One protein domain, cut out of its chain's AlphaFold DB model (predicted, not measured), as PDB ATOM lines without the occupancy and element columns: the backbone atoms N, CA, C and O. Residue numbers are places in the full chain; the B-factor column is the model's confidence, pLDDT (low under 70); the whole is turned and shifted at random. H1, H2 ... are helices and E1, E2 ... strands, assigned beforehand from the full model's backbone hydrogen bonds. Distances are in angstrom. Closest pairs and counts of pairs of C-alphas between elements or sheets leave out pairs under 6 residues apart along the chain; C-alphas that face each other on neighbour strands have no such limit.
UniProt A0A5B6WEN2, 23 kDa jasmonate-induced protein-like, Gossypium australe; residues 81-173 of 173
ATOM      1  N   MET A  81     -21.316  32.197 -44.385       91.00
ATOM      2  CA  MET A  81     -22.609  32.357 -43.734       91.00
ATOM      3  C   MET A  81     -22.828  33.817 -43.367       91.00
ATOM      4  O   MET A  81     -21.898  34.521 -42.966       91.00
ATOM      5  N   GLY A  82     -24.057  34.280 -43.541       91.50
ATOM      6  CA  GLY A  82     -24.434  35.642 -43.214       91.50
ATOM      7  C   GLY A  82     -25.940  35.825 -43.230       91.50
ATOM      8  O   GLY A  82     -26.670  35.069 -43.870       91.50
ATOM      9  N   ALA A  83     -26.387  36.853 -42.521       94.38
ATOM     10  CA  ALA A  83     -27.769  37.289 -42.499       94.38
ATOM     11  C   ALA A  83     -27.830  38.809 -42.665       94.38
ATOM     12  O   ALA A  83     -26.950  39.540 -42.205       94.38
ATOM     13  N   VAL A  84     -28.886  39.281 -43.317       94.06
ATOM     14  CA  VAL A  84     -29.219  40.695 -43.461       94.06
ATOM     15  C   VAL A  84     -30.618  40.892 -42.908       94.06
ATOM     16  O   VAL A  84     -31.551  40.213 -43.330       94.06
ATOM     17  N   VAL A  85     -30.755  41.845 -41.989       95.50
ATOM     18  CA  VAL A  85     -32.052  42.315 -41.500       95.50
ATOM     19  C   VAL A  85     -32.360  43.648 -42.166       95.50
ATOM     20  O   VAL A  85     -31.584  44.599 -42.066       95.50
ATOM     21  N   TYR A  86     -33.494  43.717 -42.851       92.88
ATOM     22  CA  TYR A  86     -34.001  44.922 -43.485       92.88
ATOM     23  C   TYR A  86     -35.275  45.374 -42.776       92.88
ATOM     24  O   TYR A  86     -36.243  44.621 -42.723       92.88
ATOM     25  N   ARG A  87     -35.290  46.609 -42.261       94.56
ATOM     26  CA  ARG A  87     -36.514  47.242 -41.758       94.56
ATOM     27  C   ARG A  87     -37.203  47.994 -42.885       94.56
ATOM     28  O   ARG A  87     -36.605  48.861 -43.519       94.56
ATOM     29  N   GLY A  88     -38.474  47.694 -43.096       92.12
ATOM     30  CA  GLY A  88     -39.326  48.341 -44.089       92.12
ATOM     31  C   GLY A  88     -40.755  48.496 -43.582       92.12
ATOM     32  O   GLY A  88     -41.009  48.404 -42.382       92.12
ATOM     33  N   LYS A  89     -41.691  48.717 -44.507       94.88
ATOM     34  CA  LYS A  89     -43.117  48.868 -44.205       94.88
ATOM     35  C   LYS A  89     -43.924  47.711 -44.770       94.88
ATOM     36  O   LYS A  89     -43.708  47.349 -45.925       94.88
ATOM     37  N   ASN A  90     -44.848  47.159 -43.990       96.06
ATOM     38  CA  ASN A  90     -45.820  46.194 -44.501       96.06
ATOM     39  C   ASN A  90     -46.904  46.860 -45.370       96.06
ATOM     40  O   ASN A  90     -46.897  48.077 -45.565       96.06
ATOM     41  N   LYS A  91     -47.860  46.065 -45.875       95.69
ATOM     42  CA  LYS A  91     -48.964  46.567 -46.719       95.69
ATOM     43  C   LYS A  91     -49.852  47.611 -46.033       95.69
ATOM     44  O   LYS A  91     -50.471  48.414 -46.721       95.69
ATOM     45  N   GLU A  92     -49.866  47.625 -44.701       96.75
ATOM     46  CA  GLU A  92     -50.616  48.578 -43.877       96.75
ATOM     47  C   GLU A  92     -49.770  49.807 -43.471       96.75
ATOM     48  O   GLU A  92     -50.258  50.714 -42.799       96.75
ATOM     49  N   GLY A  93     -48.496  49.876 -43.881       95.81
ATOM     50  CA  GLY A  93     -47.587  50.980 -43.551       95.81
ATOM     51  C   GLY A  93     -46.919  50.879 -42.170       95.81
ATOM     52  O   GLY A  93     -46.265  51.831 -41.724       95.81
ATOM     53  N   GLU A  94     -47.047  49.743 -41.491       97.25
ATOM     54  CA  GLU A  94     -46.428  49.464 -40.191       97.25
ATOM     55  C   GLU A  94     -44.980  48.990 -40.359       97.25
ATOM     56  O   GLU A  94     -44.638  48.367 -41.364       97.25
ATOM     57  N   ASP A  95     -44.118  49.292 -39.383       97.75
ATOM     58  CA  ASP A  95     -42.728  48.827 -39.416       97.75
ATOM     59  C   ASP A  95     -42.643  47.306 -39.224       97.75
ATOM     60  O   ASP A  95     -43.150  46.752 -38.244       97.75
ATOM     61  N   THR A  96     -41.916  46.657 -40.131       97.50
ATOM     62  CA  THR A  96     -41.676  45.210 -40.157       97.50
ATOM     63  C   THR A  96     -40.206  44.951 -40.467       97.50
ATOM     64  O   THR A  96     -39.580  45.717 -41.202       97.50
ATOM     65  N   ASP A  97     -39.653  43.871 -39.915       98.06
ATOM     66  CA  ASP A  97     -38.294  43.427 -40.207       98.06
ATOM     67  C   ASP A  97     -38.323  42.152 -41.062       98.06
ATOM     68  O   ASP A  97     -39.026  41.188 -40.752       98.06
ATOM     69  N   TRP A  98     -37.526  42.146 -42.129       98.06
ATOM     70  CA  TRP A  98     -37.252  40.990 -42.978       98.06
ATOM     71  C   TRP A  98     -35.827  40.520 -42.723       98.06
ATOM     72  O   TRP A  98     -34.888  41.285 -42.946       98.06
ATOM     73  N   LEU A  99     -35.649  39.268 -42.316       97.94
ATOM     74  CA  LEU A  99     -34.346  38.617 -42.296       97.94
ATOM     75  C   LEU A  99     -34.213  37.721 -43.521       97.94
ATOM     76  O   LEU A  99     -35.087  36.906 -43.812       97.94
ATOM     77  N   VAL A 100     -33.088  37.856 -44.214       97.81
ATOM     78  CA  VAL A 100     -32.656  36.938 -45.269       97.81
ATOM     79  C   VAL A 100     -31.239  36.476 -44.985       97.81
ATOM     80  O   VAL A 100     -30.395  37.272 -44.574       97.81
ATOM     81  N   ALA A 101     -30.973  35.193 -45.185       97.25
ATOM     82  CA  ALA A 101     -29.703  34.585 -44.836       97.25
ATOM     83  C   ALA A 101     -29.283  33.498 -45.826       97.25
ATOM     84  O   ALA A 101     -30.094  32.927 -46.568       97.25
ATOM     85  N   TRP A 102     -27.988  33.209 -45.802       97.06
ATOM     86  CA  TRP A 102     -27.358  32.138 -46.557       97.06
ATOM     87  C   TRP A 102     -26.389  31.364 -45.669       97.06
ATOM     88  O   TRP A 102     -25.757  31.944 -44.787       97.06
ATOM     89  N   ASP A 103     -26.228  30.077 -45.965       95.25
ATOM     90  CA  ASP A 103     -25.104  29.261 -45.502       95.25
ATOM     91  C   ASP A 103     -24.570  28.447 -46.688       95.25
ATOM     92  O   ASP A 103     -25.283  27.673 -47.324       95.25
ATOM     93  N   THR A 104     -23.314  28.681 -47.045       93.75
ATOM     94  CA  THR A 104     -22.575  27.953 -48.077       93.75
ATOM     95  C   THR A 104     -21.464  27.168 -47.386       93.75
ATOM     96  O   THR A 104     -20.359  27.702 -47.231       93.75
ATOM     97  N   PRO A 105     -21.713  25.919 -46.959       91.12
ATOM     98  CA  PRO A 105     -20.764  25.166 -46.152       91.12
ATOM     99  C   PRO A 105     -19.546  24.728 -46.968       91.12
ATOM    100  O   PRO A 105     -19.645  24.413 -48.161       91.12
ATOM    101  N   TRP A 106     -18.393  24.652 -46.294       86.62
ATOM    102  CA  TRP A 106     -17.154  24.128 -46.876       86.62
ATOM    103  C   TRP A 106     -17.214  22.609 -47.095       86.62
ATOM    104  O   TRP A 106     -16.803  22.124 -48.150       86.62
ATOM    105  N   ASP A 107     -17.766  21.852 -46.134       86.50
ATOM    106  CA  ASP A 107     -17.926  20.398 -46.253       86.50
ATOM    107  C   ASP A 107     -19.137  20.049 -47.132       86.50
ATOM    108  O   ASP A 107     -20.256  19.832 -46.663       86.50
ATOM    109  N   ARG A 108     -18.870  19.973 -48.438       85.94
ATOM    110  CA  ARG A 108     -19.849  19.627 -49.481       85.94
ATOM    111  C   ARG A 108     -20.320  18.177 -49.436       85.94
ATOM    112  O   ARG A 108     -21.282  17.841 -50.120       85.94
ATOM    113  N   LEU A 109     -19.617  17.303 -48.716       84.88
ATOM    114  CA  LEU A 109     -19.989  15.891 -48.627       84.88
ATOM    115  C   LEU A 109     -21.090  15.678 -47.591       84.88
ATOM    116  O   LEU A 109     -21.857  14.725 -47.712       84.88
ATOM    117  N   ARG A 110     -21.153  16.546 -46.575       86.06
ATOM    118  CA  ARG A 110     -22.105  16.429 -45.467       86.06
ATOM    119  C   ARG A 110     -23.226  17.456 -45.511       86.06
ATOM    120  O   ARG A 110     -24.315  17.148 -45.039       86.06
ATOM    121  N   PHE A 111     -22.975  18.638 -46.068       90.19
ATOM    122  CA  PHE A 111     -23.907  19.758 -45.984       90.19
ATOM    123  C   PHE A 111     -24.166  20.397 -47.352       90.19
ATOM    124  O   PHE A 111     -23.273  20.513 -48.196       90.19
ATOM    125  N   ALA A 112     -25.414  20.815 -47.560       93.81
ATOM    126  CA  ALA A 112     -25.866  21.523 -48.753       93.81
ATOM    127  C   ALA A 112     -25.904  23.040 -48.512       93.81
ATOM    128  O   ALA A 112     -25.887  23.493 -47.372       93.81
ATOM    129  N   ASN A 113     -25.971  23.827 -49.592       95.56
ATOM    130  CA  ASN A 113     -26.212  25.267 -49.468       95.56
ATOM    131  C   ASN A 113     -27.618  25.529 -48.930       95.56
ATOM    132  O   ASN A 113     -28.579  24.899 -49.376       95.56
ATOM    133  N   GLN A 114     -27.716  26.513 -48.046       97.25
ATOM    134  CA  GLN A 114     -28.943  26.927 -47.391       97.25
ATOM    135  C   GLN A 114     -29.307  28.358 -47.793       97.25
ATOM    136  O   GLN A 114     -28.441  29.232 -47.893       97.25
ATOM    137  N   ALA A 115     -30.598  28.606 -47.996       97.75
ATOM    138  CA  ALA A 115     -31.174  29.930 -48.166       97.75
ATOM    139  C   ALA A 115     -32.387  30.054 -47.244       97.75
ATOM    140  O   ALA A 115     -33.325  29.265 -47.334       97.75
ATOM    141  N   TYR A 116     -32.369  31.048 -46.364       98.38
ATOM    142  CA  TYR A 116     -33.380  31.205 -45.325       98.38
ATOM    143  C   TYR A 116     -33.972  32.610 -45.318       98.38
ATOM    144  O   TYR A 116     -33.254  33.592 -45.513       98.38
ATOM    145  N   ALA A 117     -35.280  32.700 -45.092       98.06
ATOM    146  CA  ALA A 117     -35.963  33.958 -44.872       98.06
ATOM    147  C   ALA A 117     -36.964  33.839 -43.722       98.06
ATOM    148  O   ALA A 117     -37.611  32.814 -43.519       98.06
ATOM    149  N   GLU A 118     -37.131  34.928 -42.989       97.81
ATOM    150  CA  GLU A 118     -38.182  35.073 -41.993       97.81
ATOM    151  C   GLU A 118     -38.586  36.541 -41.884       97.81
ATOM    152  O   GLU A 118     -37.819  37.449 -42.197       97.81
ATOM    153  N   ILE A 119     -39.832  36.769 -41.487       98.38
ATOM    154  CA  ILE A 119     -40.402  38.106 -41.355       98.38
ATOM    155  C   ILE A 119     -40.987  38.203 -39.959       98.38
ATOM    156  O   ILE A 119     -41.675  37.285 -39.505       98.38
ATOM    157  N   ASN A 120     -40.710  39.307 -39.279       98.12
ATOM    158  CA  ASN A 120     -41.166  39.530 -37.921       98.12
ATOM    159  C   ASN A 120     -41.477  41.001 -37.658       98.12
ATOM    160  O   ASN A 120     -41.160  41.893 -38.445       98.12
ATOM    161  N   LYS A 121     -42.091  41.264 -36.503       97.44
ATOM    162  CA  LYS A 121     -42.305  42.632 -36.018       97.44
ATOM    163  C   LYS A 121     -40.981  43.403 -35.941       97.44
ATOM    164  O   LYS A 121     -39.941  42.821 -35.621       97.44
ATOM    165  N   ALA A 122     -41.045  44.715 -36.147       97.12
ATOM    166  CA  ALA A 122     -39.889  45.582 -35.968       97.12
ATOM    167  C   ALA A 122     -39.246  45.409 -34.578       97.12
ATOM    168  O   ALA A 122     -39.927  45.390 -33.550       97.12
ATOM    169  N   GLY A 123     -37.924  45.275 -34.568       95.44
ATOM    170  CA  GLY A 123     -37.089  45.140 -33.375       95.44
ATOM    171  C   GLY A 123     -36.951  43.705 -32.878       95.44
ATOM    172  O   GLY A 123     -36.309  43.475 -31.860       95.44
ATOM    173  N   HIS A 124     -37.538  42.722 -33.571       97.25
ATOM    174  CA  HIS A 124     -37.426  41.320 -33.170       97.25
ATOM    175  C   HIS A 124     -35.963  40.863 -33.091       97.25
ATOM    176  O   HIS A 124     -35.566  40.269 -32.092       97.25
ATOM    177  N   TYR A 125     -35.165  41.202 -34.105       95.81
ATOM    178  CA  TYR A 125     -33.780  40.750 -34.271       95.81
ATOM    179  C   TYR A 125     -32.766  41.406 -33.331       95.81
ATOM    180  O   TYR A 125     -31.627  40.951 -33.247       95.81
ATOM    181  N   ASP A 126     -33.185  42.427 -32.583       93.81
ATOM    182  CA  ASP A 126     -32.325  43.126 -31.627       93.81
ATOM    183  C   ASP A 126     -32.045  42.271 -30.375       93.81
ATOM    184  O   ASP A 126     -31.105  42.545 -29.630       93.81
ATOM    185  N   THR A 127     -32.860  41.236 -30.123       94.75
ATOM    186  CA  THR A 127     -32.825  40.454 -28.874       94.75
ATOM    187  C   THR A 127     -32.885  38.937 -29.064       94.75
ATOM    188  O   THR A 127     -33.106  38.221 -28.087       94.75
ATOM    189  N   ILE A 128     -32.775  38.426 -30.293       96.50
ATOM    190  CA  ILE A 128     -32.833  36.975 -30.524       96.50
ATOM    191  C   ILE A 128     -31.543  36.263 -30.114       96.50
ATOM    192  O   ILE A 128     -30.470  36.861 -30.024       96.50
ATOM    193  N   ASP A 129     -31.660  34.950 -29.931       97.12
ATOM    194  CA  ASP A 129     -30.521  34.040 -29.896       97.12
ATOM    195  C   ASP A 129     -30.048  33.758 -31.333       97.12
ATOM    196  O   ASP A 129     -30.631  32.949 -32.062       97.12
ATOM    197  N   TRP A 130     -28.997  34.466 -31.745       94.44
ATOM    198  CA  TRP A 130     -28.399  34.324 -33.071       94.44
ATOM    199  C   TRP A 130     -27.728  32.964 -33.287       94.44
ATOM    200  O   TRP A 130     -27.734  32.479 -34.415       94.44
ATOM    201  N   GLU A 131     -27.219  32.313 -32.236       95.31
ATOM    202  CA  GLU A 131     -26.620  30.975 -32.347       95.31
ATOM    203  C   GLU A 131     -27.698  29.916 -32.601       95.31
ATOM    204  O   GLU A 131     -27.499  28.961 -33.355       95.31
ATOM    205  N   ALA A 132     -28.873  30.074 -31.984       95.88
ATOM    206  CA  ALA A 132     -30.017  29.218 -32.276       95.88
ATOM    207  C   ALA A 132     -30.523  29.402 -33.711       95.88
ATOM    208  O   ALA A 132     -30.843  28.410 -34.371       95.88
ATOM    209  N   LEU A 133     -30.569  30.645 -34.199       96.56
ATOM    210  CA  LEU A 133     -30.935  30.923 -35.583       96.56
ATOM    211  C   LEU A 133     -29.902  30.354 -36.564       96.56
ATOM    212  O   LEU A 133     -30.288  29.751 -37.560       96.56
ATOM    213  N   GLU A 134     -28.610  30.490 -36.265       94.25
ATOM    214  CA  GLU A 134     -27.528  29.916 -37.065       94.25
ATOM    215  C   GLU A 134     -27.711  28.408 -37.248       94.25
ATOM    216  O   GLU A 134     -27.816  27.941 -38.383       94.25
ATOM    217  N   ARG A 135     -27.848  27.654 -36.148       95.19
ATOM    218  CA  ARG A 135     -28.058  26.197 -36.219       95.19
ATOM    219  C   ARG A 135     -29.281  25.841 -37.052       95.19
ATOM    220  O   ARG A 135     -29.207  24.966 -37.908       95.19
ATOM    221  N   LYS A 136     -30.392  26.556 -36.844       95.69
ATOM    222  CA  LYS A 136     -31.624  26.348 -37.613       95.69
ATOM    223  C   LYS A 136     -31.388  26.535 -39.114       95.69
ATOM    224  O   LYS A 136     -31.869  25.733 -39.911       95.69
ATOM    225  N   ILE A 137     -30.657  27.578 -39.511       95.75
ATOM    226  CA  ILE A 137     -30.348  27.829 -40.923       95.75
ATOM    227  C   ILE A 137     -29.507  26.683 -41.490       95.75
ATOM    228  O   ILE A 137     -29.879  26.117 -42.518       95.75
ATOM    229  N   SER A 138     -28.416  26.322 -40.814       93.00
ATOM    230  CA  SER A 138     -27.477  25.299 -41.282       93.00
ATOM    231  C   SER A 138     -28.097  23.901 -41.378       93.00
ATOM    232  O   SER A 138     -27.741  23.130 -42.273       93.00
ATOM    233  N   GLU A 139     -29.031  23.574 -40.485       90.69
ATOM    234  CA  GLU A 139     -29.604  22.232 -40.367       90.69
ATOM    235  C   GLU A 139     -30.920  22.058 -41.144       90.69
ATOM    236  O   GLU A 139     -31.191  20.955 -41.625       90.69
ATOM    237  N   GLU A 140     -31.731  23.114 -41.306       90.31
ATOM    238  CA  GLU A 140     -33.149  22.949 -41.676       90.31
ATOM    239  C   GLU A 140     -33.661  23.841 -42.822       90.31
ATOM    240  O   GLU A 140     -34.758  23.593 -43.325       90.31
ATOM    241  N   ALA A 141     -32.932  24.874 -43.261       92.75
ATOM    242  CA  ALA A 141     -33.510  25.881 -44.166       92.75
ATOM    243  C   ALA A 141     -33.796  25.380 -45.597       92.75
ATOM    244  O   ALA A 141     -34.781  25.796 -46.211       92.75
ATOM    245  N   GLY A 142     -32.957  24.487 -46.124       94.62
ATOM    246  CA  GLY A 142     -32.986  24.049 -47.518       94.62
ATOM    247  C   GLY A 142     -32.430  25.096 -48.492       94.62
ATOM    248  O   GLY A 142     -32.112  26.225 -48.131       94.62
ATOM    249  N   SER A 143     -32.327  24.737 -49.777       96.12
ATOM    250  CA  SER A 143     -31.747  25.614 -50.812       96.12
ATOM    251  C   SER A 143     -32.683  26.726 -51.304       96.12
ATOM    252  O   SER A 143     -32.292  27.538 -52.143       96.12
ATOM    253  N   GLN A 144     -33.928  26.746 -50.829       97.31
ATOM    254  CA  GLN A 144     -34.933  27.752 -51.153       97.31
ATOM    255  C   GLN A 144     -35.916  27.896 -49.996       97.31
ATOM    256  O   GLN A 144     -36.309  26.906 -49.376       97.31
ATOM    257  N   ASN A 145     -36.374  29.118 -49.754       97.56
ATOM    258  CA  ASN A 145     -37.356  29.398 -48.724       97.56
ATOM    259  C   ASN A 145     -38.287  30.533 -49.163       97.56
ATOM    260  O   ASN A 145     -37.861  31.494 -49.802       97.56
ATOM    261  N   ARG A 146     -39.578  30.413 -48.837       97.44
ATOM    262  CA  ARG A 146     -40.575  31.458 -49.074       97.44
ATOM    263  C   ARG A 146     -41.463  31.594 -47.850       97.44
ATOM    264  O   ARG A 146     -42.060  30.615 -47.406       97.44
ATOM    265  N   VAL A 147     -41.604  32.818 -47.364       97.94
ATOM    266  CA  VAL A 147     -42.409  33.163 -46.193       97.94
ATOM    267  C   VAL A 147     -43.329  34.332 -46.531       97.94
ATOM    268  O   VAL A 147     -42.955  35.234 -47.280       97.94
ATOM    269  N   ALA A 148     -44.548  34.291 -45.999       97.94
ATOM    270  CA  ALA A 148     -45.503  35.389 -46.052       97.94
ATOM    271  C   ALA A 148     -46.021  35.655 -44.636       97.94
ATOM    272  O   ALA A 148     -46.398  34.716 -43.932       97.94
ATOM    273  N   TRP A 149     -45.985  36.911 -44.200       97.94
ATOM    274  CA  TRP A 149     -46.431  37.307 -42.867       97.94
ATOM    275  C   TRP A 149     -46.788  38.790 -42.828       97.94
ATOM    276  O   TRP A 149     -46.048  39.626 -43.340       97.94
ATOM    277  N   SER A 150     -47.912  39.118 -42.187       96.38
ATOM    278  CA  SER A 150     -48.370  40.498 -41.970       96.38
ATOM    279  C   SER A 150     -48.345  41.365 -43.239       96.38
ATOM    280  O   SER A 150     -47.859  42.490 -43.227       96.38
ATOM    281  N   GLY A 151     -48.808  40.842 -44.381       96.88
ATOM    282  CA  GLY A 151     -48.818  41.604 -45.636       96.88
ATOM    283  C   GLY A 151     -47.475  41.735 -46.347       96.88
ATOM    284  O   GLY A 151     -47.365  42.518 -47.286       96.88
ATOM    285  N   CYS A 152     -46.463  41.000 -45.897       97.94
ATOM    286  CA  CYS A 152     -45.121  40.983 -46.456       97.94
ATOM    287  C   CYS A 152     -44.796  39.597 -47.007       97.94
ATOM    288  O   CYS A 152     -45.262  38.591 -46.476       97.94
ATOM    289  N   VAL A 153     -43.923  39.540 -48.010       98.19
ATOM    290  CA  VAL A 153     -43.385  38.303 -48.579       98.19
ATOM    291  C   VAL A 153     -41.865  38.403 -48.663       98.19
ATOM    292  O   VAL A 153     -41.314  39.447 -49.011       98.19
ATOM    293  N   ALA A 154     -41.185  37.299 -48.362       97.81
ATOM    294  CA  ALA A 154     -39.781  37.099 -48.686       97.81
ATOM    295  C   ALA A 154     -39.613  35.761 -49.392       97.81
ATOM    296  O   ALA A 154     -40.193  34.751 -48.985       97.81
ATOM    297  N   GLN A 155     -38.809  35.758 -50.446       97.88
ATOM    298  CA  GLN A 155     -38.416  34.562 -51.170       97.88
ATOM    299  C   GLN A 155     -36.907  34.582 -51.370       97.88
ATOM    300  O   GLN A 155     -36.362  35.573 -51.846       97.88
ATOM    301  N   VAL A 156     -36.239  33.491 -51.016       97.81
ATOM    302  CA  VAL A 156     -34.791  33.338 -51.159       97.81
ATOM    303  C   VAL A 156     -34.451  31.998 -51.791       97.81
ATOM    304  O   VAL A 156     -35.177  31.015 -51.620       97.81
ATOM    305  N   GLN A 157     -33.334  31.952 -52.508       97.50
ATOM    306  CA  GLN A 157     -32.812  30.739 -53.129       97.50
ATOM    307  C   GLN A 157     -31.294  30.805 -53.301       97.50
ATOM    308  O   GLN A 157     -30.718  31.883 -53.444       97.50
ATOM    309  N   THR A 158     -30.648  29.642 -53.330       96.31
ATOM    310  CA  THR A 158     -29.210  29.513 -53.586       96.31
ATOM    311  C   THR A 158     -28.904  28.382 -54.559       96.31
ATOM    312  O   THR A 158     -29.526  27.319 -54.522       96.31
ATOM    313  N   GLY A 159     -27.898  28.591 -55.410       92.06
ATOM    314  CA  GLY A 159     -27.297  27.529 -56.222       92.06
ATOM    315  C   GLY A 159     -26.611  26.450 -55.372       92.06
ATOM    316  O   GLY A 159     -26.472  26.594 -54.159       92.06
ATOM    317  N   THR A 160     -26.143  25.372 -56.008       90.69
ATOM    318  CA  THR A 160     -25.539  24.190 -55.346       90.69
ATOM    319  C   THR A 160     -24.012  24.122 -55.440       90.69
ATOM    320  O   THR A 160     -23.394  23.198 -54.910       90.69
ATOM    321  N   GLU A 161     -23.380  25.079 -56.112       85.88
ATOM    322  CA  GLU A 161     -21.925  25.151 -56.273       85.88
ATOM    323  C   GLU A 161     -21.225  25.743 -55.034       85.88
ATOM    324  O   GLU A 161     -21.866  26.138 -54.059       85.88
ATOM    325  N   THR A 162     -19.890  25.784 -55.050       82.81
ATOM    326  CA  THR A 162     -19.062  26.331 -53.955       82.81
ATOM    327  C   THR A 162     -18.986  27.860 -53.952       82.81
ATOM    328  O   THR A 162     -18.482  28.457 -53.005       82.81
ATOM    329  N   SER A 163     -19.467  28.510 -55.010       82.81
ATOM    330  CA  SER A 163     -19.600  29.965 -55.126       82.81
ATOM    331  C   SER A 163     -20.978  30.301 -55.698       82.81
ATOM    332  O   SER A 163     -21.066  30.806 -56.816       82.81
ATOM    333  N   PRO A 164     -22.058  29.925 -54.987       87.62
ATOM    334  CA  PRO A 164     -23.394  29.954 -55.550       87.62
ATOM    335  C   PRO A 164     -23.882  31.383 -55.757       87.62
ATOM    336  O   PRO A 164     -23.624  32.275 -54.945       87.62
ATOM    337  N   LEU A 165     -24.671  31.579 -56.812       87.06
ATOM    338  CA  LEU A 165     -25.585  32.710 -56.850       87.06
ATOM    339  C   LEU A 165     -26.644  32.506 -55.760       87.06
ATOM    340  O   LEU A 165     -27.393  31.527 -55.794       87.06
ATOM    341  N   TRP A 166     -26.690  33.438 -54.814       92.12
ATOM    342  CA  TRP A 166     -27.778  33.578 -53.857       92.12
ATOM    343  C   TRP A 166     -28.660  34.754 -54.281       92.12
ATOM    344  O   TRP A 166     -28.152  35.815 -54.649       92.12
ATOM    345  N   GLU A 167     -29.972  34.564 -54.237       92.81
ATOM    346  CA  GLU A 167     -30.964  35.583 -54.567       92.81
ATOM    347  C   GLU A 167     -31.989  35.685 -53.441       92.81
ATOM    348  O   GLU A 167     -32.480  34.671 -52.947       92.81
ATOM    349  N   GLY A 168     -32.328  36.918 -53.065       93.06
ATOM    350  CA  GLY A 168     -33.385  37.224 -52.113       93.06
ATOM    351  C   GLY A 168     -34.266  38.351 -52.631       93.06
ATOM    352  O   GLY A 168     -33.769  39.395 -53.052       93.06
ATOM    353  N   VAL A 169     -35.575  38.136 -52.591       94.44
ATOM    354  CA  VAL A 169     -36.605  39.068 -53.047       94.44
ATOM    355  C   VAL A 169     -37.542  39.359 -51.883       94.44
ATOM    356  O   VAL A 169     -38.134  38.445 -51.309       94.44
ATOM    357  N   LEU A 170     -37.674  40.641 -51.547       94.75
ATOM    358  CA  LEU A 170     -38.592  41.146 -50.529       94.75
ATOM    359  C   LEU A 170     -39.710  41.920 -51.227       94.75
ATOM    360  O   LEU A 170     -39.433  42.806 -52.037       94.75
ATOM    361  N   SER A 171     -40.963  41.598 -50.924       95.12
ATOM    362  CA  SER A 171     -42.128  42.274 -51.498       95.12
ATOM    363  C   SER A 171     -43.277  42.359 -50.495       95.12
ATOM    364  O   SER A 171     -43.189  41.875 -49.367       95.12
ATOM    365  N   LEU A 172     -44.371  42.987 -50.914       95.38
ATOM    366  CA  LEU A 172     -45.660  42.885 -50.236       95.38
ATOM    367  C   LEU A 172     -46.471  41.719 -50.825       95.38
ATOM    368  O   LEU A 172     -46.097  41.179 -51.872       95.38
ATOM    369  N   GLU A 173     -47.522  41.314 -50.110       90.50
ATOM    370  CA  GLU A 173     -48.552  40.370 -50.591       90.50
ATOM    371  C   GLU A 173     -49.435  40.953 -51.700       90.50
ATOM    372  O   GLU A 173     -49.730  42.171 -51.649       90.50
TER     373      GLU A 173
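Overview. This is residues 81 to 173 of the 173 residues of the protein "23 kDa jasmonate-induced protein-like" of Gossypium australe (UniProt A0A5B6WEN2). What is the shape? Two three-stranded sheets, E1 E2 E3 and E4 E5 E6, lie face to face as a sandwich with their strands nearly aligned, and H1 packs slantwise on the face of E1 E2 E3 that is turned away from E4 E5 E6. What is it made of? The printed part has 93 residues with six named strands and one named helix, in the order E1 E2 E3 H1 E4 E5 E6; it is mostly strand, and both sheets are antiparallel in chain order. How large is it? It is compact, with a radius of gyration of the C-alphas of 13.5 A, and its outline is elongated, 45 by 25 by 17 A.

Arrangement. How is the first sheet built? E1, residues 81 to 89, E2, residues 95 to 104, and E3, residues 114 to 121, form a meander, each strand the antiparallel neighbour of the one before, and the sheet is twisted. In the hairpin E1 and E2, N 84 and O 100 are 2.8 A apart; in the hairpin E2 and E3, N 99 and O 118 are 2.8 A apart. What faces it? E4, residues 144 to 149, E5, residues 152 to 158, and E6, residues 166 to 172, form a second meander, with N 147 and O 154 2.9 A apart and N 155 and O 169 2.9 A apart. The two sheets are a sandwich, two sheets face to face, their best planes 31 degrees apart; E3 and E5 touch, their closest C-alphas being those of Ala 115 and Gln 157, 5.3 A apart. Where is the helix? H1, residues 130 to 140, is on the first sheet at a height of 9.4 A, making two layers, a helix on one face of a sheet; its closest C-alpha pair with E3 is Tyr 116 and Ile 137, 6.3 A apart. It runs slantwise to the strands, at 56 degrees to E2 on the local plane, and every O i to N i+4 pair in it is within hydrogen-bond range.

Along the chain. Where does the first sheet run? E1 begins at C-alpha 81 (-22.609, 32.357, -43.734) and is 26.3 A long, E2 is 30.3 A and E3 23.5 A. Where are the others? H1 is 15.0 A long, E4 17.1 A, E5 20.9 A and E6 20.5 A, ending at C-alpha 172 (-45.660, 42.885, -50.236).

Size, cuts and confidence. How far does it reach? The two C-alphas farthest apart, those of Glu 92 and Leu 109, are 45.0 A apart. Are there cuts, long links or weak places? The printed part has no cut and no long link; its mean pLDDT is 94.5, and no printed residue is under 70.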